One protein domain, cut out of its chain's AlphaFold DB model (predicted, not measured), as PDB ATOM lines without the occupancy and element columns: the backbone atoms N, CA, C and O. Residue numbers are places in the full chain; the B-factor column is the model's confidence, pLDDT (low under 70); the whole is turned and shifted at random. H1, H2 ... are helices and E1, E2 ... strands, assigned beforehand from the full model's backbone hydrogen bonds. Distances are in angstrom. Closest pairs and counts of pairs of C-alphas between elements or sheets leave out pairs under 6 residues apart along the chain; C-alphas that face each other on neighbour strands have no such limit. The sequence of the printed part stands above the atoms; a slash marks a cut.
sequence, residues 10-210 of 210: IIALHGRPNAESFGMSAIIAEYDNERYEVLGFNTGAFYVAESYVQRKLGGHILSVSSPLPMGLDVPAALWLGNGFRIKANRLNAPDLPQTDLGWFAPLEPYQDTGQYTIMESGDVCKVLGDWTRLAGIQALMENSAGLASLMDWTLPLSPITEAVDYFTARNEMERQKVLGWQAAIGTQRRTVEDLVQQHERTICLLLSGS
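AT A GLANCE: This is residues 10 to 210 of the 210 residues of an uncharacterized protein of Nanoarchaeota archaeon (UniProt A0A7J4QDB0). A strongly twisted sheet of eight strands makes one lobe, in which E5, E1, E2, E6, E8 and E7 curl into a small, incompletely closed barrel. Long helix H3 leads from it to a helical lobe, where its far half, H4, H5 and H6 pack side by side and H7 crosses H5. The printed part has 201 residues, in the order E1 E2 E3 E4 H1 E5 E6 H2 E7 E8 H3 H4 H5 H6 H7; the class is mixed, helices and strands, and the neighbour strands are antiparallel. It is compact, with a radius of gyration of the C-alphas of 18.6 A, yet elongated, spanning 56 by 36 by 35 A.

IN THESE COORDINATES: The strands are E1, residues 10 to 14, from C-alpha 10 at (-7.097, -4.689, -37.168); E2, 22 to 32, 30.5 A long; E3, 35 to 39; E4, 46 to 49; E5, 61 to 67; E6, 75 to 81, 19.4 A; E7, 101 to 103; and E8, 114 to 120, 19.5 A. The helices are H1, 50 to 54; H2, 82 to 90; H3, 121 to 141, 30.4 A; H4, 145 to 152; H5, 159 to 168; H6, 172 to 185, 20.2 A; and H7, 192 to 208, 24.3 A, ending with C-alpha 208 at (-22.977, 22.859, -10.407).

HOW THE PARTS SIT: E1 to E4 form a meander, each strand the antiparallel neighbour of the one before, in hairpins: N 14 and O 26 are 2.8 A apart, N 29 and O 37 2.9 A, N 48 and O 36 2.8 A. In this branched sheet E2 has E1 on one side, and E3 and E6 on the other. E1 also pairs with E5 (N 13 to O 62, 2.8 A), E2 with E6 (N 25 to O 77, 2.8 A), E6 with E8 (N 78 to O 117, 2.9 A), and E8 with E7, a hairpin (N 116 to O 101, 2.8 A). The closest C-alphas of E5 and E7, Val 64 and Trp 103, are 8.0 A apart. H1 is on the sheet; H2 only grazes it with residues 82 to 85. H3 is over E6, along the strands at 2 degrees on the local plane; only just, E2 is not under it as well, with 2 C-alphas of H3 falling on E2. Hub H5 touches H3, H4, H6 and H7. Helical hairpins join H3 and H4 (16 degrees; closest C-alphas Ala 139 and Leu 147, 5.5 A), H4 and H5 (17 degrees; Ala 145 and Thr 168, 5.1 A), and H5 and H6 (19 degrees; Tyr 166 and Arg 175, 5.4 A). H7 is about perpendicular to H5, at 83 degrees, with Ala 163 and His 199 closest, 4.5 A. In H1 to H7 every O i to N i+4 pair is within hydrogen-bond range.

THE WHOLE: The C-alphas farthest apart, of Asn 33 and Glu 172, are 57.6 A apart. The printed part has no cut and no long link. Confidence is under 70 in 37 residues, among them 53 to 63 and 102 to 112.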
ATOM      1  N   ILE A  10      -7.299  -6.121 -36.970       80.69
ATOM      2  CA  ILE A  10      -7.097  -4.689 -37.168       80.69
ATOM      3  C   ILE A  10      -5.738  -4.519 -37.826       80.69
ATOM      4  O   ILE A  10      -4.713  -4.952 -37.291       80.69
ATOM      5  N   ILE A  11      -5.756  -3.899 -38.996       76.38
ATOM      6  CA  ILE A  11      -4.570  -3.663 -39.811       76.38
ATOM      7  C   ILE A  11      -4.091  -2.218 -39.728       76.38
ATOM      8  O   ILE A  11      -2.934  -1.945 -40.048       76.38
ATOM      9  N   ALA A  12      -4.953  -1.282 -39.313       77.75
ATOM     10  CA  ALA A  12      -4.548   0.098 -39.102       77.75
ATOM     11  C   ALA A  12      -5.505   0.948 -38.251       77.75
ATOM     12  O   ALA A  12      -6.676   0.610 -38.102       77.75
ATOM     13  N   LEU A  13      -5.019   2.098 -37.775       80.44
ATOM     14  CA  LEU A  13      -5.838   3.232 -37.336       80.44
ATOM     15  C   LEU A  13      -5.922   4.283 -38.451       80.44
ATOM     16  O   LEU A  13      -4.924   4.601 -39.104       80.44
ATOM     17  N   HIS A  14      -7.115   4.828 -38.652       75.69
ATOM     18  CA  HIS A  14      -7.455   5.818 -39.669       75.69
ATOM     19  C   HIS A  14      -7.579   7.215 -39.049       75.69
ATOM     20  O   HIS A  14      -8.080   7.361 -37.936       75.69
ATOM     21  N   GLY A  15      -7.135   8.247 -39.777       67.81
ATOM     22  CA  GLY A  15      -7.358   9.645 -39.387       67.81
ATOM     23  C   GLY A  15      -6.172  10.378 -38.751       67.81
ATOM     24  O   GLY A  15      -6.379  11.445 -38.187       67.81
ATOM     25  N   ARG A  16      -4.935   9.874 -38.896       64.56
ATOM     26  CA  ARG A  16      -3.699  10.470 -38.330       64.56
ATOM     27  C   ARG A  16      -3.722  10.646 -36.804       64.56
ATOM     28  O   ARG A  16      -3.797  11.775 -36.314       64.56
ATOM     29  N   PRO A  17      -3.556   9.557 -36.044       71.44
ATOM     30  CA  PRO A  17      -3.130   9.687 -34.658       71.44
ATOM     31  C   PRO A  17      -1.780  10.426 -34.627       71.44
ATOM     32  O   PRO A  17      -0.858  10.033 -35.340       71.44
ATOM     33  N   ASN A  18      -1.675  11.517 -33.865       76.00
ATOM     34  CA  ASN A  18      -0.456  12.325 -33.761       76.00
ATOM     35  C   ASN A  18       0.087  12.272 -32.324       76.00
ATOM     36  O   ASN A  18      -0.667  12.005 -31.383       76.00
ATOM     37  N   ALA A  19       1.390  12.496 -32.119       82.19
ATOM     38  CA  ALA A  19       1.980  12.401 -30.780       82.19
ATOM     39  C   ALA A  19       1.410  13.418 -29.778       82.19
ATOM     40  O   ALA A  19       1.563  13.238 -28.571       82.19
ATOM     41  N   GLU A  20       0.767  14.474 -30.258       85.81
ATOM     42  CA  GLU A  20       0.265  15.596 -29.471       85.81
ATOM     43  C   GLU A  20      -1.250  15.534 -29.233       85.81
ATOM     44  O   GLU A  20      -1.793  16.464 -28.652       85.81
ATOM     45  N   SER A  21      -1.938  14.456 -29.625       87.19
ATOM     46  CA  SER A  21      -3.391  14.331 -29.494       87.19
ATOM     47  C   SER A  21      -3.817  13.240 -28.521       87.19
ATOM     48  O   SER A  21      -3.106  12.263 -28.270       87.19
ATOM     49  N   PHE A  22      -5.030  13.403 -28.005       92.38
ATOM     50  CA  PHE A  22      -5.763  12.401 -27.246       92.38
ATOM     51  C   PHE A  22      -7.173  12.348 -27.825       92.38
ATOM     52  O   PHE A  22      -7.873  13.345 -27.803       92.38
ATOM     53  N   GLY A  23      -7.595  11.245 -28.430       91.25
ATOM     54  CA  GLY A  23      -8.830  11.287 -29.208       91.25
ATOM     55  C   GLY A  23      -9.288   9.950 -29.744       91.25
ATOM     56  O   GLY A  23      -8.677   8.912 -29.508       91.25
ATOM     57  N   MET A  24     -10.385   9.989 -30.491       90.12
ATOM     58  CA  MET A  24     -10.926   8.820 -31.169       90.12
ATOM     59  C   MET A  24     -10.330   8.707 -32.569       90.12
ATOM     60  O   MET A  24     -10.323   9.672 -33.332       90.12
ATOM     61  N   SER A  25      -9.860   7.520 -32.925       87.81
ATOM     62  CA  SER A  25      -9.469   7.167 -34.288       87.81
ATOM     63  C   SER A  25     -10.337   6.017 -34.783       87.81
ATOM     64  O   SER A  25     -10.575   5.048 -34.057       87.81
ATOM     65  N   ALA A  26     -10.788   6.107 -36.032       86.56
ATOM     66  CA  ALA A  26     -11.387   4.961 -36.699       86.56
ATOM     67  C   ALA A  26     -10.348   3.855 -36.888       86.56
ATOM     68  O   ALA A  26      -9.138   4.096 -36.880       86.56
ATOM     69  N   ILE A  27     -10.823   2.633 -37.082       86.50
ATOM     70  CA  ILE A  27      -9.975   1.469 -37.313       86.50
ATOM     71  C   ILE A  27     -10.211   0.928 -38.714       86.50
ATOM     72  O   ILE A  27     -11.310   1.026 -39.251       86.50
ATOM     73  N   ILE A  28      -9.179   0.338 -39.297       85.44
ATOM     74  CA  ILE A  28      -9.274  -0.439 -40.526       85.44
ATOM     75  C   ILE A  28      -9.100  -1.904 -40.138       85.44
ATOM     76  O   ILE A  28      -8.057  -2.285 -39.598       85.44
ATOM     77  N   ALA A  29     -10.120  -2.712 -40.396       85.81
ATOM     78  CA  ALA A  29     -10.124  -4.142 -40.132       85.81
ATOM     79  C   ALA A  29     -10.173  -4.937 -41.440       85.81
ATOM     80  O   ALA A  29     -10.792  -4.527 -42.421       85.81
ATOM     81  N   GLU A  30      -9.516  -6.089 -41.446       84.12
ATOM     82  CA  GLU A  30      -9.619  -7.077 -42.514       84.12
ATOM     83  C   GLU A  30     -11.002  -7.742 -42.460       84.12
ATOM     84  O   GLU A  30     -11.402  -8.277 -41.423       84.12
ATOM     85  N   TYR A  31     -11.755  -7.656 -43.558       76.19
ATOM     86  CA  TYR A  31     -13.066  -8.293 -43.711       76.19
ATOM     87  C   TYR A  31     -12.910  -9.705 -44.288       76.19
ATOM     88  O   TYR A  31     -13.497 -10.657 -43.778       76.19
ATOM     89  N   ASP A  32     -12.093  -9.834 -45.332       71.50
ATOM     90  CA  ASP A  32     -11.545 -11.079 -45.871       71.50
ATOM     91  C   ASP A  32     -10.153 -10.797 -46.459       71.50
ATOM     92  O   ASP A  32      -9.727  -9.642 -46.480       71.50
ATOM     93  N   ASN A  33      -9.455 -11.832 -46.941       67.69
ATOM     94  CA  ASN A  33      -8.073 -11.742 -47.442       67.69
ATOM     95  C   ASN A  33      -7.853 -10.703 -48.571       67.69
ATOM     96  O   ASN A  33      -6.714 -10.504 -48.984       67.69
ATOM     97  N   GLU A  34      -8.910 -10.081 -49.107       69.31
ATOM     98  CA  GLU A  34      -8.851  -9.121 -50.216       69.31
ATOM     99  C   GLU A  34      -9.618  -7.809 -49.938       69.31
ATOM    100  O   GLU A  34      -9.504  -6.844 -50.704       69.31
ATOM    101  N   ARG A  35     -10.405  -7.729 -48.853       76.00
ATOM    102  CA  ARG A  35     -11.263  -6.580 -48.527       76.00
ATOM    103  C   ARG A  35     -11.018  -6.048 -47.126       76.00
ATOM    104  O   ARG A  35     -10.960  -6.784 -46.144       76.00
ATOM    105  N   TYR A  36     -11.008  -4.723 -47.036       83.31
ATOM    106  CA  TYR A  36     -10.817  -3.991 -45.792       83.31
ATOM    107  C   TYR A  36     -12.019  -3.107 -45.507       83.31
ATOM    108  O   TYR A  36     -12.678  -2.615 -46.424       83.31
ATOM    109  N   GLU A  37     -12.294  -2.891 -44.233       85.50
ATOM    110  CA  GLU A  37     -13.446  -2.141 -43.755       85.50
ATOM    111  C   GLU A  37     -12.996  -1.098 -42.735       85.50
ATOM    112  O   GLU A  37     -12.201  -1.395 -41.843       85.50
ATOM    113  N   VAL A  38     -13.495   0.129 -42.876       84.56
ATOM    114  CA  VAL A  38     -13.286   1.207 -41.907       84.56
ATOM    115  C   VAL A  38     -14.448   1.211 -40.914       84.56
ATOM    116  O   VAL A  38     -15.607   1.295 -41.317       84.56
ATOM    117  N   LEU A  39     -14.128   1.143 -39.622       83.69
ATOM    118  CA  LEU A  39     -15.062   1.118 -38.491       83.69
ATOM    119  C   LEU A  39     -14.772   2.286 -37.530       83.69
ATOM    120  O   LEU A  39     -13.662   2.816 -37.517       83.69
ATOM    121  N   GLY A  40     -15.748   2.674 -36.703       72.75
ATOM    122  CA  GLY A  40     -15.531   3.606 -35.582       72.75
ATOM    123  C   GLY A  40     -16.060   5.032 -35.757       72.75
ATOM    124  O   GLY A  40     -15.909   5.843 -34.848       72.75
ATOM    125  N   PHE A  41     -16.724   5.346 -36.875       68.12
ATOM    126  CA  PHE A  41     -17.511   6.577 -37.016       68.12
ATOM    127  C   PHE A  41     -19.004   6.257 -37.125       68.12
ATOM    128  O   PHE A  41     -19.389   5.206 -37.627       68.12
ATOM    129  N   ASN A  42     -19.851   7.197 -36.695       55.31
ATOM    130  CA  ASN A  42     -21.321   7.087 -36.687       55.31
ATOM    131  C   ASN A  42     -21.950   6.947 -38.098       55.31
ATOM    132  O   ASN A  42     -23.167   6.888 -38.262       55.31
ATOM    133  N   THR A  43     -21.116   6.928 -39.136       50.09
ATOM    134  CA  THR A  43     -21.451   6.571 -40.509       50.09
ATOM    135  C   THR A  43     -21.059   5.112 -40.691       50.09
ATOM    136  O   THR A  43     -19.870   4.812 -40.611       50.09
ATOM    137  N   GLY A  44     -22.037   4.223 -40.880       59.50
ATOM    138  CA  GLY A  44     -21.835   2.774 -40.947       59.50
ATOM    139  C   GLY A  44     -20.615   2.331 -41.762       59.50
ATOM    140  O   GLY A  44     -20.151   3.032 -42.661       59.50
ATOM    141  N   ALA A  45     -20.106   1.156 -41.409       64.50
ATOM    142  CA  ALA A  45     -18.884   0.595 -41.954       64.50
ATOM    143  C   ALA A  45     -18.801   0.710 -43.488       64.50
ATOM    144  O   ALA A  45     -19.759   0.387 -44.196       64.50
ATOM    145  N   PHE A  46     -17.667   1.192 -44.005       76.00
ATOM    146  CA  PHE A  46     -17.446   1.311 -45.448       76.00
ATOM    147  C   PHE A  46     -16.188   0.568 -45.883       76.00
ATOM    148  O   PHE A  46     -15.167   0.558 -45.194       76.00
ATOM    149  N   TYR A  47     -16.270  -0.056 -47.057       80.94
ATOM    150  CA  TYR A  47     -15.174  -0.840 -47.610       80.94
ATOM    151  C   TYR A  47     -14.115   0.052 -48.254       80.94
ATOM    152  O   TYR A  47     -14.432   1.006 -48.969       80.94
ATOM    153  N   VAL A  48     -12.848  -0.299 -48.051       74.12
ATOM    154  CA  VAL A  48     -11.696   0.326 -48.704       74.12
ATOM    155  C   VAL A  48     -10.899  -0.723 -49.474       74.12
ATOM    156  O   VAL A  48     -10.750  -1.865 -49.043       74.12
ATOM    157  N   ALA A  49     -10.413  -0.341 -50.655       72.12
ATOM    158  CA  ALA A  49      -9.624  -1.229 -51.503       72.12
ATOM    159  C   ALA A  49      -8.260  -1.537 -50.867       72.12
ATOM    160  O   ALA A  49      -7.681  -0.679 -50.203       72.12
ATOM    161  N   GLU A  50      -7.682  -2.704 -51.155       73.25
ATOM    162  CA  GLU A  50      -6.321  -3.052 -50.720       73.25
ATOM    163  C   GLU A  50      -5.291  -1.993 -51.120       73.25
ATOM    164  O   GLU A  50      -4.422  -1.624 -50.335       73.25
ATOM    165  N   SER A  51      -5.432  -1.413 -52.311       68.06
ATOM    166  CA  SER A  51      -4.559  -0.333 -52.764       68.06
ATOM    167  C   SER A  51      -4.641   0.928 -51.899       68.06
ATOM    168  O   SER A  51      -3.683   1.687 -51.901       68.06
ATOM    169  N   TYR A  52      -5.721   1.162 -51.146       70.31
ATOM    170  CA  TYR A  52      -5.837   2.254 -50.167       70.31
ATOM    171  C   TYR A  52      -5.037   1.966 -48.891       70.31
ATOM    172  O   TYR A  52      -4.503   2.882 -48.275       70.31
ATOM    173  N   VAL A  53      -4.938   0.689 -48.521       68.94
ATOM    174  CA  VAL A  53      -4.150   0.205 -47.381       68.94
ATOM    175  C   VAL A  53      -2.662   0.129 -47.741       68.94
ATOM    176  O   VAL A  53      -1.810   0.573 -46.975       68.94
ATOM    177  N   GLN A  54      -2.344  -0.417 -48.920       64.62
ATOM    178  CA  GLN A  54      -0.979  -0.628 -49.410       64.62
ATOM    179  C   GLN A  54      -0.339   0.626 -50.001       64.62
ATOM    180  O   GLN A  54       0.873   0.821 -49.848       64.62
ATOM    181  N   ARG A  55      -1.112   1.508 -50.662       55.56
ATOM    182  CA  ARG A  55      -0.656   2.887 -50.834       55.56
ATOM    183  C   ARG A  55      -0.600   3.425 -49.424       55.56
ATOM    184  O   ARG A  55      -1.615   3.837 -48.883       55.56
ATOM    185  N   LYS A  56       0.601   3.416 -48.852       51.44
ATOM    186  CA  LYS A  56       1.008   4.308 -47.777       51.44
ATOM    187  C   LYS A  56       0.606   5.718 -48.210       51.44
ATOM    188  O   LYS A  56       1.386   6.422 -48.845       51.44
ATOM    189  N   LEU A  57      -0.649   6.097 -47.995       47.38
ATOM    190  CA  LEU A  57      -1.123   7.455 -48.163       47.38
ATOM    191  C   LEU A  57      -0.290   8.227 -47.155       47.38
ATOM    192  O   LEU A  57      -0.533   8.072 -45.962       47.38
ATOM    193  N   GLY A  58       0.748   8.920 -47.639       43.84
ATOM    194  CA  GLY A  58       1.827   9.513 -46.844       43.84
ATOM    195  C   GLY A  58       1.350   9.975 -45.469       43.84
ATOM    196  O   GLY A  58       0.640  10.978 -45.340       43.84
ATOM    197  N   GLY A  59       1.664   9.170 -44.454       50.75
ATOM    198  CA  GLY A  59       1.367   9.445 -43.054       50.75
ATOM    199  C   GLY A  59      -0.107   9.550 -42.637       50.75
ATOM    200  O   GLY A  59      -0.355  10.285 -41.696       50.75
ATOM    201  N   HIS A  60      -1.099   8.921 -43.289       53.78
ATOM    202  CA  HIS A  60      -2.528   8.993 -42.882       53.78
ATOM    203  C   HIS A  60      -3.074   7.779 -42.115       53.78
ATOM    204  O   HIS A  60      -4.179   7.839 -41.567       53.78
ATOM    205  N   ILE A  61      -2.319   6.684 -42.104       61.34
ATOM    206  CA  ILE A  61      -2.740   5.378 -41.607       61.34
ATOM    207  C   ILE A  61      -1.635   4.859 -40.683       61.34
ATOM    208  O   ILE A  61      -0.491   4.711 -41.115       61.34
ATOM    209  N   LEU A  62      -1.966   4.590 -39.420       67.12
ATOM    210  CA  LEU A  62      -1.068   3.905 -38.489       67.12
ATOM    211  C   LEU A  62      -1.269   2.412 -38.697       67.12
ATOM    212  O   LEU A  62      -2.252   1.882 -38.194       67.12
ATOM    213  N   SER A  63      -0.397   1.737 -39.447       67.19
ATOM    214  CA  SER A  63      -0.473   0.275 -39.541       67.19
ATOM    215  C   SER A  63      -0.456  -0.308 -38.134       67.19
ATOM    216  O   SER A  63       0.362   0.101 -37.333       67.19
ATOM    217  N   VAL A  64      -1.351  -1.230 -37.820       70.38
ATOM    218  CA  VAL A  64      -1.338  -1.994 -36.573       70.38
ATOM    219  C   VAL A  64      -1.589  -3.459 -36.902       70.38
ATOM    220  O   VAL A  64      -1.906  -3.818 -38.031       70.38
ATOM    221  N   SER A  65      -1.369  -4.343 -35.939       71.31
ATOM    222  CA  SER A  65      -1.626  -5.767 -36.115       71.31
ATOM    223  C   SER A  65      -2.111  -6.321 -34.789       71.31
ATOM    224  O   SER A  65      -1.326  -6.875 -34.019       71.31
ATOM    225  N   SER A  66      -3.400  -6.155 -34.526       74.75
ATOM    226  CA  SER A  66      -4.055  -6.637 -33.311       74.75
ATOM    227  C   SER A  66      -5.351  -7.371 -33.656       74.75
ATOM    228  O   SER A  66      -5.982  -7.071 -34.673       74.75
ATOM    229  N   PRO A  67      -5.749  -8.377 -32.860       78.56
ATOM    230  CA  PRO A  67      -7.067  -8.977 -33.011       78.56
ATOM    231  C   PRO A  67      -8.143  -7.937 -32.681       78.56
ATOM    232  O   PRO A  67      -7.999  -7.182 -31.717       78.56
ATOM    233  N   LEU A  68      -9.223  -7.902 -33.463       80.12
ATOM    234  CA  LEU A  68     -10.404  -7.115 -33.120       80.12
ATOM    235  C   LEU A  68     -11.127  -7.793 -31.940       80.12
ATOM    236  O   LEU A  68     -11.449  -8.982 -32.053       80.12
ATOM    237  N   PRO A  69     -11.379  -7.097 -30.813       80.94
ATOM    238  CA  PRO A  69     -12.122  -7.681 -29.702       80.94
ATOM    239  C   PRO A  69     -13.521  -8.133 -30.135       80.94
ATOM    240  O   PRO A  69     -14.195  -7.467 -30.920       80.94
ATOM    241  N   MET A  70     -13.960  -9.281 -29.621       79.12
ATOM    242  CA  MET A  70     -15.294  -9.810 -29.909       79.12
ATOM    243  C   MET A  70     -16.374  -9.023 -29.163       79.12
ATOM    244  O   MET A  70     -16.159  -8.595 -28.032       79.12
ATOM    245  N   GLY A  71     -17.558  -8.907 -29.770       79.44
ATOM    246  CA  GLY A  71     -18.729  -8.308 -29.123       79.44
ATOM    247  C   GLY A  71     -18.778  -6.780 -29.140       79.44
ATOM    248  O   GLY A  71     -19.598  -6.220 -28.423       79.44
ATOM    249  N   LEU A  72     -17.931  -6.124 -29.941       82.81
ATOM    250  CA  LEU A  72     -18.042  -4.695 -30.243       82.81
ATOM    251  C   LEU A  72     -18.928  -4.503 -31.480       82.81
ATOM    252  O   LEU A  72     -18.686  -5.140 -32.509       82.81
ATOM    253  N   ASP A  73     -19.935  -3.638 -31.377       81.56
ATOM    254  CA  ASP A  73     -20.855  -3.333 -32.478       81.56
ATOM    255  C   ASP A  73     -20.263  -2.239 -33.380       81.56
ATOM    256  O   ASP A  73     -20.262  -2.373 -34.604       81.56
ATOM    257  N   VAL A  74     -19.711  -1.172 -32.791       85.69
ATOM    258  CA  VAL A  74     -19.045  -0.072 -33.505       85.69
ATOM    259  C   VAL A  74     -17.681   0.199 -32.853       85.69
ATOM    260  O   VAL A  74     -17.526   1.142 -32.071       85.69
ATOM    261  N   PRO A  75     -16.655  -0.613 -33.162       87.25
ATOM    262  CA  PRO A  75     -15.343  -0.495 -32.536       87.25
ATOM    263  C   PRO A  75     -14.581   0.745 -33.017       87.25
ATOM    264  O   PRO A  75     -14.547   1.049 -34.211       87.25
ATOM    265  N   ALA A  76     -13.902   1.417 -32.091       89.31
ATOM    266  CA  ALA A  76     -13.000   2.530 -32.362       89.31
ATOM    267  C   ALA A  76     -11.742   2.437 -31.486       89.31
ATOM    268  O   ALA A  76     -11.706   1.725 -30.480       89.31
ATOM    269  N   ALA A  77     -10.697   3.167 -31.871       89.75
ATOM    270  CA  ALA A  77      -9.494   3.297 -31.066       89.75
ATOM    271  C   ALA A  77      -9.543   4.576 -30.231       89.75
ATOM    272  O   ALA A  77      -9.681   5.673 -30.774       89.75
ATOM    273  N   LEU A  78      -9.354   4.442 -28.922       91.69
ATOM    274  CA  LEU A  78      -8.946   5.550 -28.069       91.69
ATOM    275  C   LEU A  78      -7.431   5.706 -28.211       91.69
ATOM    276  O   LEU A  78      -6.684   4.815 -27.811       91.69
ATOM    277  N   TRP A  79      -6.981   6.807 -28.798       91.06
ATOM    278  CA  TRP A  79      -5.574   7.136 -29.013       91.06
ATOM    279  C   TRP A  79      -5.073   8.119 -27.964       91.06
ATOM    280  O   TRP A  79      -5.731   9.122 -27.704       91.06
ATOM    281  N   LEU A  80      -3.873   7.881 -27.438       90.81
ATOM    282  CA  LEU A  80      -3.164   8.771 -26.529       90.81
ATOM    283  C   LEU A  80      -1.703   8.937 -26.967       90.81
ATOM    284  O   LEU A  80      -0.856   8.065 -26.742       90.81
ATOM    285  N   GLY A  81      -1.404  10.088 -27.562       89.00
ATOM    286  CA  GLY A  81      -0.065  10.474 -27.983       89.00
ATOM    287  C   GLY A  81       0.886  10.703 -26.804       89.00
ATOM    288  O   GLY A  81       0.501  11.157 -25.722       89.00
ATOM    289  N   ASN A  82       2.165  10.382 -26.994       87.69
ATOM    290  CA  ASN A  82       3.172  10.523 -25.941       87.69
ATOM    291  C   ASN A  82       3.482  11.997 -25.605       87.69
ATOM    292  O   ASN A  82       3.678  12.337 -24.440       87.69
ATOM    293  N   GLY A  83       3.483  12.885 -26.603       88.50
ATOM    294  CA  GLY A  83       3.621  14.334 -26.415       88.50
ATOM    295  C   GLY A  83       2.462  14.923 -25.611       88.50
ATOM    296  O   GLY A  83       2.701  15.643 -24.635       88.50
ATOM    297  N   PHE A  84       1.230  14.504 -25.921       92.56
ATOM    298  CA  PHE A  84       0.043  14.844 -25.135       92.56
ATOM    299  C   PHE A  84       0.211  14.409 -23.678       92.56
ATOM    300  O   PHE A  84       0.096  15.229 -22.771       92.56
ATOM    301  N   ARG A  85       0.569  13.140 -23.442       93.00
ATOM    302  CA  ARG A  85       0.782  12.593 -22.093       93.00
ATOM    303  C   ARG A  85       1.831  13.370 -21.304       93.00
ATOM    304  O   ARG A  85       1.612  13.703 -20.143       93.00
ATOM    305  N   ILE A  86       2.971  13.679 -21.923       92.56
ATOM    306  CA  ILE A  86       4.040  14.455 -21.282       92.56
ATOM    307  C   ILE A  86       3.530  15.844 -20.885       92.56
ATOM    308  O   ILE A  86       3.827  16.309 -19.783       92.56
ATOM    309  N   LYS A  87       2.768  16.513 -21.756       94.62
ATOM    310  CA  LYS A  87       2.199  17.836 -21.470       94.62
ATOM    311  C   LYS A  87       1.128  17.777 -20.385       94.62
ATOM    312  O   LYS A  87       1.192  18.588 -19.468       94.62
ATOM    313  N   ALA A  88       0.227  16.801 -20.439       95.44
ATOM    314  CA  ALA A  88      -0.792  16.566 -19.420       95.44
ATOM    315  C   ALA A  88      -0.152  16.376 -18.035       95.44
ATOM    316  O   ALA A  88      -0.494  17.092 -17.098       95.44
ATOM    317  N   ASN A  89       0.874  15.525 -17.935       95.06
ATOM    318  CA  ASN A  89       1.613  15.309 -16.688       95.06
ATOM    319  C   ASN A  89       2.310  16.582 -16.185       95.06
ATOM    320  O   ASN A  89       2.286  16.872 -14.995       95.06
ATOM    321  N   ARG A  90       2.931  17.366 -17.078       96.38
ATOM    322  CA  ARG A  90       3.590  18.636 -16.707       96.38
ATOM    323  C   ARG A  90       2.609  19.688 -16.196       96.38
ATOM    324  O   ARG A  90       3.010  20.547 -15.419       96.38
ATOM    325  N   LEU A  91       1.372  19.644 -16.674       95.56
ATOM    326  CA  LEU A  91       0.304  20.561 -16.293       95.56
ATOM    327  C   LEU A  91      -0.552  20.020 -15.139       95.56
ATOM    328  O   LEU A  91      -1.558  20.639 -14.819       95.56
ATOM    329  N   ASN A  92      -0.159  18.896 -14.523       94.56
ATOM    330  CA  ASN A  92      -0.921  18.204 -13.480       94.56
ATOM    331  C   ASN A  92      -2.382  17.930 -13.884       94.56
ATOM    332  O   ASN A  92      -3.272  18.025 -13.046       94.56
ATOM    333  N   ALA A  93      -2.629  17.628 -15.161       95.19
ATOM    334  CA  ALA A  93      -3.964  17.322 -15.666       95.19
ATOM    335  C   ALA A  93      -4.572  16.093 -14.954       95.19
ATOM    336  O   ALA A  93      -3.821  15.288 -14.392       95.19
ATOM    337  N   PRO A  94      -5.900  15.887 -15.036       95.19
ATOM    338  CA  PRO A  94      -6.531  14.686 -14.507       95.19
ATOM    339  C   PRO A  94      -5.944  13.411 -15.107       95.19
ATOM    340  O   PRO A  94      -5.479  13.405 -16.255       95.19
ATOM    341  N   ASP A  95      -6.041  12.327 -14.338       94.69
ATOM    342  CA  ASP A  95      -5.521  11.021 -14.724       94.69
ATOM    343  C   ASP A  95      -5.996  10.608 -16.121       94.69
ATOM    344  O   ASP A  95      -7.183  10.655 -16.462       94.69
ATOM    345  N   LEU A  96      -5.033  10.191 -16.940       93.25
ATOM    346  CA  LEU A  96      -5.288   9.697 -18.284       93.25
ATOM    347  C   LEU A  96      -5.771   8.242 -18.232       93.25
ATOM    348  O   LEU A  96      -5.321   7.472 -17.376       93.25
ATOM    349  N   PRO A  97      -6.648   7.830 -19.161       88.81
ATOM    350  CA  PRO A  97      -7.134   6.459 -19.208       88.81
ATOM    351  C   PRO A  97      -5.994   5.464 -19.450       88.81
ATOM    352  O   PRO A  97      -5.002   5.759 -20.126       88.81
ATOM    353  N   GLN A  98      -6.158   4.255 -18.913       84.31
ATOM    354  CA  GLN A  98      -5.259   3.143 -19.208       84.31
ATOM    355  C   GLN A  98      -5.388   2.752 -20.686       84.31
ATOM    356  O   GLN A  98      -6.479   2.757 -21.258       84.31
ATOM    357  N   THR A  99      -4.254   2.442 -21.310       82.50
ATOM    358  CA  THR A  99      -4.173   2.023 -22.714       82.50
ATOM    359  C   THR A  99      -3.266   0.806 -22.789       82.50
ATOM    360  O   THR A  99      -2.146   0.835 -22.277       82.50
ATOM    361  N   ASP A 100      -3.760  -0.265 -23.406       77.44
ATOM    362  CA  ASP A 100      -3.154  -1.596 -23.263       77.44
ATOM    363  C   ASP A 100      -2.249  -1.968 -24.446       77.44
ATOM    364  O   ASP A 100      -1.455  -2.906 -24.363       77.44
ATOM    365  N   LEU A 101      -2.342  -1.228 -25.557       73.38
ATOM    366  CA  LEU A 101      -1.551  -1.454 -26.762       73.38
ATOM    367  C   LEU A 101      -0.622  -0.263 -27.002       73.38
ATOM    368  O   LEU A 101      -1.052   0.862 -27.245       73.38
ATOM    369  N   GLY A 102       0.684  -0.511 -26.941       59.75
ATOM    370  CA  GLY A 102       1.689   0.481 -27.309       59.75
ATOM    371  C   GLY A 102       2.031   0.406 -28.794       59.75
ATOM    372  O   GLY A 102       2.193  -0.687 -29.341       59.75
ATOM    373  N   TRP A 103       2.185   1.560 -29.442       59.09
ATOM    374  CA  TRP A 103       2.754   1.644 -30.781       59.09
ATOM    375  C   TRP A 103       4.137   2.293 -30.739       59.09
ATOM    376  O   TRP A 103       4.294   3.437 -30.310       59.09
ATOM    377  N   PHE A 104       5.144   1.550 -31.205       52.75
ATOM    378  CA  PHE A 104       6.557   1.924 -31.074       52.75
ATOM    379  C   PHE A 104       7.323   1.950 -32.405       52.75
ATOM    380  O   PHE A 104       8.513   2.263 -32.412       52.75
ATOM    381  N   ALA A 105       6.684   1.611 -33.531       50.84
ATOM    382  CA  ALA A 105       7.355   1.612 -34.829       50.84
ATOM    383  C   ALA A 105       7.274   3.002 -35.491       50.84
ATOM    384  O   ALA A 105       6.196   3.601 -35.523       50.84
ATOM    385  N   PRO A 106       8.384   3.528 -36.037       46.66
ATOM    386  CA  PRO A 106       8.404   4.844 -36.661       46.66
ATOM    387  C   PRO A 106       7.562   4.840 -37.939       46.66
ATOM    388  O   PRO A 106       7.790   4.017 -38.825       46.66
ATOM    389  N   LEU A 107       6.593   5.755 -38.038       51.19
ATOM    390  CA  LEU A 107       5.749   5.850 -39.228       51.19
ATOM    391  C   LEU A 107       6.440   6.534 -40.411       51.19
ATOM    392  O   LEU A 107       6.173   6.142 -41.535       51.19
ATOM    393  N   GLU A 108       7.341   7.484 -40.179       49.75
ATOM    394  CA  GLU A 108       8.157   8.229 -41.156       49.75
ATOM    395  C   GLU A 108       9.296   8.941 -40.355       49.75
ATOM    396  O   GLU A 108       9.404   8.673 -39.153       49.75
ATOM    397  N   PRO A 109      10.187   9.796 -40.921       51.41
ATOM    398  CA  PRO A 109      11.365  10.348 -40.213       51.41
ATOM    399  C   PRO A 109      11.063  11.198 -38.963       51.41
ATOM    400  O   PRO A 109      11.986  11.613 -38.265       51.41
ATOM    401  N   TYR A 110       9.785  11.443 -38.673       48.81
ATOM    402  CA  TYR A 110       9.284  12.158 -37.506       48.81
ATOM    403  C   TYR A 110       8.386  11.192 -36.726       48.81
ATOM    404  O   TYR A 110       7.283  10.854 -37.144       48.81
ATOM    405  N   GLN A 111       8.942  10.634 -35.655       53.19
ATOM    406  CA  GLN A 111       8.392   9.485 -34.943       53.19
ATOM    407  C   GLN A 111       7.235   9.901 -34.024       53.19
ATOM    408  O   GLN A 111       7.467  10.340 -32.898       53.19
ATOM    409  N   ASP A 112       5.993   9.712 -34.469       60.09
ATOM    410  CA  ASP A 112       4.831   9.806 -33.586       60.09
ATOM    411  C   ASP A 112       4.709   8.525 -32.744       60.09
ATOM    412  O   ASP A 112       4.461   7.435 -33.260       60.09
ATOM    413  N   THR A 113       4.925   8.653 -31.432       75.00
ATOM    414  CA  THR A 113       4.748   7.568 -30.452       75.00
ATOM    415  C   THR A 113       3.464   7.783 -29.666       75.00
ATOM    416  O   THR A 113       3.084   8.916 -29.356       75.00
ATOM    417  N   GLY A 114       2.795   6.692 -29.315       81.31
ATOM    418  CA  GLY A 114       1.559   6.748 -28.554       81.31
ATOM    419  C   GLY A 114       1.082   5.370 -28.139       81.31
ATOM    420  O   GLY A 114       1.675   4.339 -28.470       81.31
ATOM    421  N   GLN A 115       0.010   5.372 -27.370       87.31
ATOM    422  CA  GLN A 115      -0.682   4.170 -26.946       87.31
ATOM    423  C   GLN A 115      -2.128   4.256 -27.409       87.31
ATOM    424  O   GLN A 115      -2.678   5.345 -27.565       87.31
ATOM    425  N   TYR A 116      -2.741   3.106 -27.636       88.12
ATOM    426  CA  TYR A 116      -4.153   3.031 -27.939       88.12
ATOM    427  C   TYR A 116      -4.801   1.842 -27.245       88.12
ATOM    428  O   TYR A 116      -4.143   0.917 -26.770       88.12
ATOM    429  N   THR A 117      -6.120   1.874 -27.182       89.81
ATOM    430  CA  THR A 117      -6.937   0.724 -26.810       89.81
ATOM    431  C   THR A 117      -8.165   0.679 -27.711       89.81
ATOM    432  O   THR A 117      -8.618   1.718 -28.197       89.81
ATOM    433  N   ILE A 118      -8.652  -0.524 -27.995       88.00
ATOM    434  CA  ILE A 118      -9.811  -0.746 -28.862       88.00
ATOM    435  C   ILE A 118     -11.011  -1.037 -27.977       88.00
ATOM    436  O   ILE A 118     -10.972  -1.962 -27.168       88.00
ATOM    437  N   MET A 119     -12.072  -0.260 -28.144       90.12
ATOM    438  CA  MET A 119     -13.307  -0.390 -27.373       90.12
ATOM    439  C   MET A 119     -14.504   0.078 -28.203       90.12
ATOM    440  O   MET A 119     -14.353   0.479 -29.360       90.12
ATOM    441  N   GLU A 120     -15.698   0.003 -27.626       90.38
ATOM    442  CA  GLU A 120     -16.911   0.510 -28.258       90.38
ATOM    443  C   GLU A 120     -16.807   2.030 -28.449       90.38
ATOM    444  O   GLU A 120     -16.373   2.754 -27.551       90.38
ATOM    445  N   SER A 121     -17.205   2.543 -29.613       89.62
ATOM    446  CA  SER A 121     -17.105   3.978 -29.929       89.62
ATOM    447  C   SER A 121     -17.847   4.865 -28.923       89.62
ATOM    448  O   SER A 121     -17.372   5.948 -28.577       89.62
ATOM    449  N   GLY A 122     -18.975   4.387 -28.388       90.50
ATOM    450  CA  GLY A 122     -19.703   5.057 -27.308       90.50
ATOM    451  C   GLY A 122     -18.873   5.202 -26.029       90.50
ATOM    452  O   GLY A 122     -18.895   6.266 -25.406       90.50
ATOM    453  N   ASP A 123     -18.089   4.181 -25.679       92.56
ATOM    454  CA  ASP A 123     -17.195   4.210 -24.520       92.56
ATOM    455  C   ASP A 123     -15.998   5.137 -24.758       92.56
ATOM    456  O   ASP A 123     -15.642   5.902 -23.862       92.56
ATOM    457  N   VAL A 124     -15.434   5.162 -25.974       92.12
ATOM    458  CA  VAL A 124     -14.393   6.139 -26.348       92.12
ATOM    459  C   VAL A 124     -14.907   7.567 -26.148       92.12
ATOM    460  O   VAL A 124     -14.264   8.371 -25.474       92.12
ATOM    461  N   CYS A 125     -16.086   7.882 -26.692       91.94
ATOM    462  CA  CYS A 125     -16.717   9.195 -26.543       91.94
ATOM    463  C   CYS A 125     -16.949   9.559 -25.074       91.94
ATOM    464  O   CYS A 125     -16.721  10.705 -24.684       91.94
ATOM    465  N   LYS A 126     -17.373   8.592 -24.253       93.75
ATOM    466  CA  LYS A 126     -17.565   8.789 -22.817       93.75
ATOM    467  C   LYS A 126     -16.247   9.107 -22.111       93.75
ATOM    468  O   LYS A 126     -16.192  10.090 -21.382       93.75
ATOM    469  N   VAL A 127     -15.186   8.341 -22.366       95.44
ATOM    470  CA  VAL A 127     -13.856   8.570 -21.773       95.44
ATOM    471  C   VAL A 127     -13.311   9.951 -22.140       95.44
ATOM    472  O   VAL A 127     -12.855  10.680 -21.261       95.44
ATOM    473  N   LEU A 128     -13.386  10.333 -23.419       94.81
ATOM    474  CA  LEU A 128     -12.948  11.654 -23.877       94.81
ATOM    475  C   LEU A 128     -13.777  12.768 -23.226       94.81
ATOM    476  O   LEU A 128     -13.215  13.737 -22.724       94.81
ATOM    477  N   GLY A 129     -15.103  12.609 -23.180       94.88
ATOM    478  CA  GLY A 129     -16.009  13.568 -22.553       94.88
ATOM    479  C   GLY A 129     -15.760  13.738 -21.054       94.88
ATOM    480  O   GLY A 129     -15.679  14.869 -20.572       94.88
ATOM    481  N   ASP A 130     -15.583  12.636 -20.324       95.31
ATOM    482  CA  ASP A 130     -15.305  12.642 -18.886       95.31
ATOM    483  C   ASP A 130     -13.953  13.300 -18.581       95.31
ATOM    484  O   ASP A 130     -13.874  14.145 -17.684       95.31
ATOM    485  N   TRP A 131     -12.907  12.984 -19.352       96.12
ATOM    486  CA  TRP A 131     -11.596  13.612 -19.186       96.12
ATOM    487  C   TRP A 131     -11.644  15.112 -19.500       96.12
ATOM    488  O   TRP A 131     -11.193  15.912 -18.683       96.12
ATOM    489  N   THR A 132     -12.256  15.522 -20.619       95.88
ATOM    490  CA  THR A 132     -12.437  16.943 -20.968       95.88
ATOM    491  C   THR A 132     -13.216  17.683 -19.883       95.88
ATOM    492  O   THR A 132     -12.854  18.799 -19.520       95.88
ATOM    493  N   ARG A 133     -14.255  17.069 -19.309       95.88
ATOM    494  CA  ARG A 133     -15.024  17.655 -18.205       95.88
ATOM    495  C   ARG A 133     -14.151  17.900 -16.973       95.88
ATOM    496  O   ARG A 133     -14.153  19.009 -16.443       95.88
ATOM    497  N   LEU A 134     -13.408  16.887 -16.524       95.81
ATOM    498  CA  LEU A 134     -12.524  16.990 -15.357       95.81
ATOM    499  C   LEU A 134     -11.398  18.006 -15.588       95.81
ATOM    500  O   LEU A 134     -11.144  18.845 -14.726       95.81
ATOM    501  N   ALA A 135     -10.771  17.972 -16.767       96.38
ATOM    502  CA  ALA A 135      -9.712  18.904 -17.138       96.38
ATOM    503  C   ALA A 135     -10.243  20.339 -17.192       96.38
ATOM    504  O   ALA A 135      -9.566  21.252 -16.733       96.38
ATOM    505  N   GLY A 136     -11.478  20.529 -17.667       96.25
ATOM    506  CA  GLY A 136     -12.149  21.825 -17.697       96.25
ATOM    507  C   GLY A 136     -12.396  22.407 -16.310       96.25
ATOM    508  O   GLY A 136     -12.086  23.571 -16.074       96.25
ATOM    509  N   ILE A 137     -12.890  21.595 -15.369       95.94
ATOM    510  CA  ILE A 137     -13.066  22.019 -13.970       95.94
ATOM    511  C   ILE A 137     -11.723  22.467 -13.388       95.94
ATOM    512  O   ILE A 137     -11.619  23.570 -12.851       95.94
ATOM    513  N   GLN A 138     -10.682  21.648 -13.543       96.00
ATOM    514  CA  GLN A 138      -9.360  21.962 -13.011       96.00
ATOM    515  C   GLN A 138      -8.749  23.207 -13.670       96.00
ATOM    516  O   GLN A 138      -8.236  24.083 -12.974       96.00
ATOM    517  N   ALA A 139      -8.857  23.333 -14.994       96.44
ATOM    518  CA  ALA A 139      -8.375  24.491 -15.734       96.44
ATOM    519  C   ALA A 139      -9.029  25.792 -15.249       96.44
ATOM    520  O   ALA A 139      -8.340  26.800 -15.123       96.44
ATOM    521  N   LEU A 140     -10.324  25.777 -14.926       95.19
ATOM    522  CA  LEU A 140     -11.018  26.941 -14.369       95.19
ATOM    523  C   LEU A 140     -10.581  27.244 -12.935       95.19
ATOM    524  O   LEU A 140     -10.316  28.401 -12.615       95.19
ATOM    525  N   MET A 141     -10.486  26.222 -12.079       93.88
ATOM    526  CA  MET A 141     -10.091  26.388 -10.676       93.88
ATOM    527  C   MET A 141      -8.668  26.938 -10.534       93.88
ATOM    528  O   MET A 141      -8.407  27.767  -9.665       93.88
ATOM    529  N   GLU A 142      -7.757  26.496 -11.399       94.50
ATOM    530  CA  GLU A 142      -6.353  26.915 -11.404       94.50
ATOM    531  C   GLU A 142      -6.075  28.084 -12.363       94.50
ATOM    532  O   GLU A 142      -4.950  28.582 -12.423       94.50
ATOM    533  N   ASN A 143      -7.083  28.526 -13.122       92.88
ATOM    534  CA  ASN A 143      -6.949  29.482 -14.223       92.88
ATOM    535  C   ASN A 143      -5.819  29.104 -15.214       92.88
ATOM    536  O   ASN A 143      -4.970  29.919 -15.590       92.88
ATOM    537  N   SER A 144      -5.780  27.831 -15.613       95.38
ATOM    538  CA  SER A 144      -4.718  27.239 -16.428       95.38
ATOM    539  C   SER A 144      -5.066  27.235 -17.918       95.38
ATOM    540  O   SER A 144      -5.652  26.289 -18.444       95.38
ATOM    541  N   ALA A 145      -4.602  28.262 -18.638       93.25
ATOM    542  CA  ALA A 145      -4.704  28.322 -20.103       93.25
ATOM    543  C   ALA A 145      -3.978  27.154 -20.811       93.25
ATOM    544  O   ALA A 145      -4.310  26.793 -21.937       93.25
ATOM    545  N   GLY A 146      -2.968  26.558 -20.162       94.06
ATOM    546  CA  GLY A 146      -2.268  25.390 -20.698       94.06
ATOM    547  C   GLY A 146      -3.145  24.137 -20.711       94.06
ATOM    548  O   GLY A 146      -3.131  23.401 -21.694       94.06
ATOM    549  N   LEU A 147      -3.924  23.914 -19.646       94.44
ATOM    550  CA  LEU A 147      -4.887  22.808 -19.584       94.44
ATOM    551  C   LEU A 147      -6.063  23.035 -20.537       94.44
ATOM    552  O   LEU A 147      -6.458  22.095 -21.221       94.44
ATOM    553  N   ALA A 148      -6.553  24.272 -20.642       93.25
ATOM    554  CA  ALA A 148      -7.586  24.642 -21.611       93.25
ATOM    555  C   ALA A 148      -7.155  24.295 -23.050       93.25
ATOM    556  O   ALA A 148      -7.819  23.522 -23.739       93.25
ATOM    557  N   SER A 149      -5.931  24.678 -23.432       91.56
ATOM    558  CA  SER A 149      -5.366  24.322 -24.740       91.56
ATOM    559  C   SER A 149      -5.194  22.811 -24.964       91.56
ATOM    560  O   SER A 149      -5.236  22.377 -26.113       91.56
ATOM    561  N   LEU A 150      -4.981  21.995 -23.922       92.69
ATOM    562  CA  LEU A 150      -4.940  20.532 -24.076       92.69
ATOM    563  C   LEU A 150      -6.328  19.940 -24.351       92.69
ATOM    564  O   LEU A 150      -6.440  18.934 -25.055       92.69
ATOM    565  N   MET A 151      -7.387  20.548 -23.815       93.44
ATOM    566  CA  MET A 151      -8.757  20.117 -24.094       93.44
ATOM    567  C   MET A 151      -9.118  20.314 -25.568       93.44
ATOM    568  O   MET A 151      -9.802  19.457 -26.128       93.44
ATOM    569  N   ASP A 152      -8.600  21.363 -26.213       88.19
ATOM    570  CA  ASP A 152      -8.759  21.602 -27.654       88.19
ATOM    571  C   ASP A 152      -8.143  20.479 -28.501       88.19
ATOM    572  O   ASP A 152      -8.714  20.034 -29.493       88.19
ATOM    573  N   TRP A 153      -7.030  19.892 -28.057       88.19
ATOM    574  CA  TRP A 153      -6.433  18.728 -28.726       88.19
ATOM    575  C   TRP A 153      -7.175  17.415 -28.460       88.19
ATOM    576  O   TRP A 153      -6.803  16.382 -29.024       88.19
ATOM    577  N   THR A 154      -8.202  17.459 -27.605       91.31
ATOM    578  CA  THR A 154      -9.030  16.310 -27.231       91.31
ATOM    579  C   THR A 154     -10.411  16.366 -27.877       91.31
ATOM    580  O   THR A 154     -10.781  15.491 -28.658       91.31
ATOM    581  N   LEU A 155     -11.177  17.413 -27.571       90.69
ATOM    582  CA  LEU A 155     -12.521  17.660 -28.089       90.69
ATOM    583  C   LEU A 155     -12.664  19.158 -28.428       90.69
ATOM    584  O   LEU A 155     -13.292  19.891 -27.658       90.69
ATOM    585  N   PRO A 156     -12.121  19.618 -29.572       85.75
ATOM    586  CA  PRO A 156     -12.029  21.044 -29.922       85.75
ATOM    587  C   PRO A 156     -13.387  21.743 -30.050       85.75
ATOM    588  O   PRO A 156     -13.526  22.926 -29.771       85.75
ATOM    589  N   LEU A 157     -14.419  20.997 -30.454       86.69
ATOM    590  CA  LEU A 157     -15.773  21.522 -30.681       86.69
ATOM    591  C   LEU A 157     -16.741  21.193 -29.537       86.69
ATOM    592  O   LEU A 157     -17.958  21.311 -29.688       86.69
ATOM    593  N   SER A 158     -16.228  20.702 -28.405       90.38
ATOM    594  CA  SER A 158     -17.060  20.505 -27.221       90.38
ATOM    595  C   SER A 158     -17.427  21.868 -26.630       90.38
ATOM    596  O   SER A 158     -16.521  22.671 -26.401       90.38
ATOM    597  N   PRO A 159     -18.704  22.118 -26.278       91.31
ATOM    598  CA  PRO A 159     -19.097  23.349 -25.590       91.31
ATOM    599  C   PRO A 159     -18.278  23.614 -24.320       91.31
ATOM    600  O   PRO A 159     -18.028  24.763 -23.972       91.31
ATOM    601  N   ILE A 160     -17.842  22.550 -23.632       94.69
ATOM    602  CA  ILE A 160     -17.001  22.656 -22.435       94.69
ATOM    603  C   ILE A 160     -15.631  23.241 -22.793       94.69
ATOM    604  O   ILE A 160     -15.188  24.174 -22.134       94.69
ATOM    605  N   THR A 161     -14.981  22.719 -23.835       94.25
ATOM    606  CA  THR A 161     -13.685  23.219 -24.320       94.25
ATOM    607  C   THR A 161     -13.791  24.678 -24.736       94.25
ATOM    608  O   THR A 161     -13.055  25.516 -24.225       94.25
ATOM    609  N   GLU A 162     -14.789  24.996 -25.563       92.56
ATOM    610  CA  GLU A 162     -15.045  26.352 -26.044       92.56
ATOM    611  C   GLU A 162     -15.223  27.362 -24.896       92.56
ATOM    612  O   GLU A 162     -14.675  28.469 -24.945       92.56
ATOM    613  N   ALA A 163     -15.971  26.980 -23.857       94.19
ATOM    614  CA  ALA A 163     -16.213  27.826 -22.696       94.19
ATOM    615  C   ALA A 163     -14.965  27.965 -21.810       94.19
ATOM    616  O   ALA A 163     -14.646  29.066 -21.360       94.19
ATOM    617  N   VAL A 164     -14.234  26.877 -21.561       95.75
ATOM    618  CA  VAL A 164     -13.025  26.899 -20.722       95.75
ATOM    619  C   VAL A 164     -11.914  27.723 -21.373       95.75
ATOM    620  O   VAL A 164     -11.285  28.529 -20.683       95.75
ATOM    621  N   ASP A 165     -11.719  27.617 -22.688       92.81
ATOM    622  CA  ASP A 165     -10.774  28.463 -23.429       92.81
ATOM    623  C   ASP A 165     -11.120  29.951 -23.290       92.81
ATOM    624  O   ASP A 165     -10.243  30.785 -23.055       92.81
ATOM    625  N   TYR A 166     -12.408  30.298 -23.365       93.94
ATOM    626  CA  TYR A 166     -12.866  31.672 -23.170       93.94
ATOM    627  C   TYR A 166     -12.576  32.192 -21.750       93.94
ATOM    628  O   TYR A 166     -12.056  33.300 -21.586       93.94
ATOM    629  N   PHE A 167     -12.884  31.410 -20.711       94.56
ATOM    630  CA  PHE A 167     -12.730  31.857 -19.321       94.56
ATOM    631  C   PHE A 167     -11.282  31.846 -18.818       94.56
ATOM    632  O   PHE A 167     -10.952  32.653 -17.948       94.56
ATOM    633  N   THR A 168     -10.418  31.001 -19.384       95.00
ATOM    634  CA  THR A 168      -8.984  30.935 -19.041       95.00
ATOM    635  C   THR A 168      -8.098  31.836 -19.914       95.00
ATOM    636  O   THR A 168      -6.900  31.975 -19.649       95.00
ATOM    637  N   ALA A 169      -8.667  32.492 -20.932       93.25
ATOM    638  CA  ALA A 169      -7.973  33.491 -21.741       93.25
ATOM    639  C   ALA A 169      -7.409  34.628 -20.870       93.25
ATOM    640  O   ALA A 169      -8.085  35.177 -19.994       93.25
ATOM    641  N   ARG A 170      -6.161  35.030 -21.137       90.50
ATOM    642  CA  ARG A 170      -5.373  35.890 -20.231       90.50
ATOM    643  C   ARG A 170      -5.830  37.342 -20.214       90.50
ATOM    644  O   ARG A 170      -5.480  38.089 -19.304       90.50
ATOM    645  N   ASN A 171      -6.514  37.776 -21.265       91.88
ATOM    646  CA  ASN A 171      -6.954  39.151 -21.454       91.88
ATOM    647  C   ASN A 171      -8.118  39.218 -22.453       91.88
ATOM    648  O   ASN A 171      -8.417  38.258 -23.163       91.88
ATOM    649  N   GLU A 172      -8.741  40.392 -22.537       91.31
ATOM    650  CA  GLU A 172      -9.891  40.628 -23.415       91.31
ATOM    651  C   GLU A 172      -9.569  40.405 -24.901       91.31
ATOM    652  O   GLU A 172     -10.393  39.892 -25.648       91.31
ATOM    653  N   MET A 173      -8.347  40.713 -25.342       92.94
ATOM    654  CA  MET A 173      -7.944  40.490 -26.733       92.94
ATOM    655  C   MET A 173      -7.935  38.998 -27.090       92.94
ATOM    656  O   MET A 173      -8.340  38.623 -28.188       92.94
ATOM    657  N   GLU A 174      -7.472  38.140 -26.179       90.62
ATOM    658  CA  GLU A 174      -7.512  36.686 -26.349       90.62
ATOM    659  C   GLU A 174      -8.951  36.163 -26.331       90.62
ATOM    660  O   GLU A 174      -9.311  35.379 -27.207       90.62
ATOM    661  N   ARG A 175      -9.808  36.676 -25.438       91.31
ATOM    662  CA  ARG A 175     -11.242  36.341 -25.417       91.31
ATOM    663  C   ARG A 175     -11.930  36.648 -26.743       91.31
ATOM    664  O   ARG A 175     -12.640  35.803 -27.278       91.31
ATOM    665  N   GLN A 176     -11.668  37.821 -27.316       89.44
ATOM    666  CA  GLN A 176     -12.227  38.204 -28.614       89.44
ATOM    667  C   GLN A 176     -11.721  37.314 -29.758       89.44
ATOM    668  O   GLN A 176     -12.474  37.018 -30.684       89.44
ATOM    669  N   LYS A 177     -10.470  36.834 -29.697       88.50
ATOM    670  CA  LYS A 177      -9.949  35.861 -30.674       88.50
ATOM    671  C   LYS A 177     -10.658  34.513 -30.568       88.50
ATOM    672  O   LYS A 177     -11.024  33.965 -31.603       88.50
ATOM    673  N   VAL A 178     -10.872  34.015 -29.348       86.44
ATOM    674  CA  VAL A 178     -11.616  32.771 -29.092       86.44
ATOM    675  C   VAL A 178     -13.031  32.880 -29.662       86.44
ATOM    676  O   VAL A 178     -13.425  32.065 -30.493       86.44
ATOM    677  N   LEU A 179     -13.753  33.950 -29.322       87.50
ATOM    678  CA  LEU A 179     -15.107  34.203 -29.822       87.50
ATOM    679  C   LEU A 179     -15.152  34.342 -31.351       87.50
ATOM    680  O   LEU A 179     -16.043  33.795 -31.997       87.50
ATOM    681  N   GLY A 180     -14.181  35.041 -31.946       84.81
ATOM    682  CA  GLY A 180     -14.084  35.201 -33.397       84.81
ATOM    683  C   GLY A 180     -13.837  33.880 -34.128       84.81
ATOM    684  O   GLY A 180     -14.443  33.630 -35.170       84.81
ATOM    685  N   TRP A 181     -12.985  33.015 -33.575       84.19
ATOM    686  CA  TRP A 181     -12.729  31.681 -34.120       84.19
ATOM    687  C   TRP A 181     -13.961  30.772 -34.003       84.19
ATOM    688  O   TRP A 181     -14.366  30.155 -34.987       84.19
ATOM    689  N   GLN A 182     -14.628  30.770 -32.846       84.62
ATOM    690  CA  GLN A 182     -15.855  30.000 -32.612       84.62
ATOM    691  C   GLN A 182     -17.003  30.454 -33.523       84.62
ATOM    692  O   GLN A 182     -17.712  29.628 -34.096       84.62
ATOM    693  N   ALA A 183     -17.148  31.763 -33.737       81.88
ATOM    694  CA  ALA A 183     -18.120  32.310 -34.681       81.88
ATOM    695  C   ALA A 183     -17.832  31.904 -36.139       81.88
ATOM    696  O   ALA A 183     -18.763  31.813 -36.938       81.88
ATOM    697  N   ALA A 184     -16.565  31.660 -36.496       80.94
ATOM    698  CA  ALA A 184     -16.169  31.244 -37.840       80.94
ATOM    699  C   ALA A 184     -16.391  29.744 -38.103       80.94
ATOM    700  O   ALA A 184     -16.686  29.368 -39.238       80.94
ATOM    701  N   ILE A 185     -16.248  28.894 -37.081       76.38
ATOM    702  CA  ILE A 185     -16.395  27.430 -37.198       76.38
ATOM    703  C   ILE A 185     -17.821  26.960 -36.916       76.38
ATOM    704  O   ILE A 185     -18.253  25.935 -37.451       76.38
ATOM    705  N   GLY A 186     -18.569  27.700 -36.097       65.94
ATOM    706  CA  GLY A 186     -19.939  27.364 -35.740       65.94
ATOM    707  C   GLY A 186     -20.820  27.120 -36.969       65.94
ATOM    708  O   GLY A 186     -20.856  27.903 -37.914       65.94
ATOM    709  N   THR A 187     -21.603  26.041 -36.934       57.69
ATOM    710  CA  THR A 187     -22.563  25.686 -37.997       57.69
ATOM    711  C   THR A 187     -23.735  26.669 -38.110       57.69
ATOM    712  O   THR A 187     -24.520  26.605 -39.055       57.69
ATOM    713  N   GLN A 188     -23.861  27.589 -37.151       64.94
ATOM    714  CA  GLN A 188     -24.888  28.620 -37.081       64.94
ATOM    715  C   GLN A 188     -24.228  29.973 -36.829       64.94
ATOM    716  O   GLN A 188     -23.335  30.081 -35.991       64.94
ATOM    717  N   ARG A 189     -24.703  31.020 -37.516       70.44
ATOM    718  CA  ARG A 189     -24.308  32.399 -37.208       70.44
ATOM    719  C   ARG A 189     -24.826  32.757 -35.817       70.44
ATOM    720  O   ARG A 189     -26.025  32.968 -35.657       70.44
ATOM    721  N   ARG A 190     -23.926  32.814 -34.840       78.69
ATOM    722  CA  ARG A 190     -24.197  33.274 -33.473       78.69
ATOM    723  C   ARG A 190     -23.602  34.663 -33.293       78.69
ATOM    724  O   ARG A 190     -22.558  34.966 -33.875       78.69
ATOM    725  N   THR A 191     -24.271  35.519 -32.530       84.12
ATOM    726  CA  THR A 191     -23.680  36.798 -32.132       84.12
ATOM    727  C   THR A 191     -22.629  36.572 -31.044       84.12
ATOM    728  O   THR A 191     -22.582  35.515 -30.415       84.12
ATOM    729  N   VAL A 192     -21.774  37.570 -30.809       84.56
ATOM    730  CA  VAL A 192     -20.816  37.530 -29.693       84.56
ATOM    731  C   VAL A 192     -21.540  37.385 -28.351       84.56
ATOM    732  O   VAL A 192     -21.092  36.630 -27.496       84.56
ATOM    733  N   GLU A 193     -22.675  38.065 -28.184       87.50
ATOM    734  CA  GLU A 193     -23.477  37.996 -26.961       87.50
ATOM    735  C   GLU A 193     -24.040  36.586 -26.726       87.50
ATOM    736  O   GLU A 193     -23.920  36.062 -25.619       87.50
ATOM    737  N   ASP A 194     -24.552  35.928 -27.774       89.00
ATOM    738  CA  ASP A 194     -25.045  34.546 -27.684       89.00
ATOM    739  C   ASP A 194     -23.940  33.573 -27.246       89.00
ATOM    740  O   ASP A 194     -24.177  32.679 -26.434       89.00
ATOM    741  N   LEU A 195     -22.727  33.745 -27.784       87.81
ATOM    742  CA  LEU A 195     -21.574  32.912 -27.438       87.81
ATOM    743  C   LEU A 195     -21.175  33.097 -25.973       87.81
ATOM    744  O   LEU A 195     -20.958  32.112 -25.273       87.81
ATOM    745  N   VAL A 196     -21.137  34.339 -25.484       90.56
ATOM    746  CA  VAL A 196     -20.827  34.621 -24.075       90.56
ATOM    747  C   VAL A 196     -21.868  33.984 -23.151       90.56
ATOM    748  O   VAL A 196     -21.493  33.261 -22.229       90.56
ATOM    749  N   GLN A 197     -23.164  34.157 -23.431       92.50
ATOM    750  CA  GLN A 197     -24.235  33.546 -22.632       92.50
ATOM    751  C   GLN A 197     -24.176  32.010 -22.656       92.50
ATOM    752  O   GLN A 197     -24.420  31.348 -21.643       92.50
ATOM    753  N   GLN A 198     -23.840  31.421 -23.806       91.19
ATOM    754  CA  GLN A 198     -23.640  29.981 -23.931       91.19
ATOM    755  C   GLN A 198     -22.470  29.503 -23.059       91.19
ATOM    756  O   GLN A 198     -22.602  28.479 -22.377       91.19
ATOM    757  N   HIS A 199     -21.354  30.232 -23.050       93.62
ATOM    758  CA  HIS A 199     -20.179  29.899 -22.243       93.62
ATOM    759  C   HIS A 199     -20.486  29.997 -20.756       93.62
ATOM    760  O   HIS A 199     -20.222  29.049 -20.020       93.62
ATOM    761  N   GLU A 200     -21.121  31.086 -20.320       94.31
ATOM    762  CA  GLU A 200     -21.569  31.270 -18.935       94.31
ATOM    763  C   GLU A 200     -22.468  30.116 -18.486       94.31
ATOM    764  O   GLU A 200     -22.207  29.480 -17.465       94.31
ATOM    765  N   ARG A 201     -23.482  29.769 -19.289       94.88
ATOM    766  CA  ARG A 201     -24.372  28.640 -18.997       94.88
ATOM    767  C   ARG A 201     -23.609  27.322 -18.907       94.88
ATOM    768  O   ARG A 201     -23.889  26.520 -18.015       94.88
ATOM    769  N   THR A 202     -22.672  27.086 -19.822       93.56
ATOM    770  CA  THR A 202     -21.869  25.858 -19.850       93.56
ATOM    771  C   THR A 202     -21.021  25.734 -18.592       93.56
ATOM    772  O   THR A 202     -21.031  24.677 -17.965       93.56
ATOM    773  N   ILE A 203     -20.363  26.812 -18.164       93.12
ATOM    774  CA  ILE A 203     -19.574  26.811 -16.930       93.12
ATOM    775  C   ILE A 203     -20.456  26.652 -15.694       93.12
ATOM    776  O   ILE A 203     -20.126  25.856 -14.817       93.12
ATOM    777  N   CYS A 204     -21.606  27.327 -15.629       92.94
ATOM    778  CA  CYS A 204     -22.551  27.137 -14.531       92.94
ATOM    779  C   CYS A 204     -22.979  25.669 -14.402       92.94
ATOM    780  O   CYS A 204     -22.992  25.136 -13.296       92.94
ATOM    781  N   LEU A 205     -23.299  24.999 -15.512       92.62
ATOM    782  CA  LEU A 205     -23.657  23.577 -15.512       92.62
ATOM    783  C   LEU A 205     -22.475  22.683 -15.121       92.62
ATOM    784  O   LEU A 205     -22.642  21.772 -14.313       92.62
ATOM    785  N   LEU A 206     -21.286  22.965 -15.655       92.06
ATOM    786  CA  LEU A 206     -20.069  22.212 -15.365       92.06
ATOM    787  C   LEU A 206     -19.733  22.231 -13.867       92.06
ATOM    788  O   LEU A 206     -19.447  21.187 -13.285       92.06
ATOM    789  N   LEU A 207     -19.812  23.408 -13.242       88.31
ATOM    790  CA  LEU A 207     -19.451  23.612 -11.838       88.31
ATOM    791  C   LEU A 207     -20.572  23.250 -10.852       88.31
ATOM    792  O   LEU A 207     -20.279  22.967  -9.697       88.31
ATOM    793  N   SER A 208     -21.842  23.245 -11.272       84.00
ATOM    794  CA  SER A 208     -22.977  22.859 -10.407       84.00
ATOM    795  C   SER A 208     -23.271  21.357 -10.390       84.00
ATOM    796  O   SER A 208     -23.942  20.886  -9.476       84.00
ATOM    797  N   GLY A 209     -22.786  20.608 -11.383       64.94
ATOM    798  CA  GLY A 209     -22.862  19.144 -11.430       64.94
ATOM    799  C   GLY A 209     -21.640  18.425 -10.846       64.94
ATOM    800  O   GLY A 209     -21.483  17.231 -11.104       64.94
ATOM    801  N   SER A 210     -20.759  19.150 -10.145       52.69
ATOM    802  CA  SER A 210     -19.543  18.635  -9.495       52.69
ATOM    803  C   SER A 210     -19.778  18.283  -8.031       52.69
ATOM    804  O   SER A 210     -20.502  19.047  -7.355       52.69
TER     805      SER A 210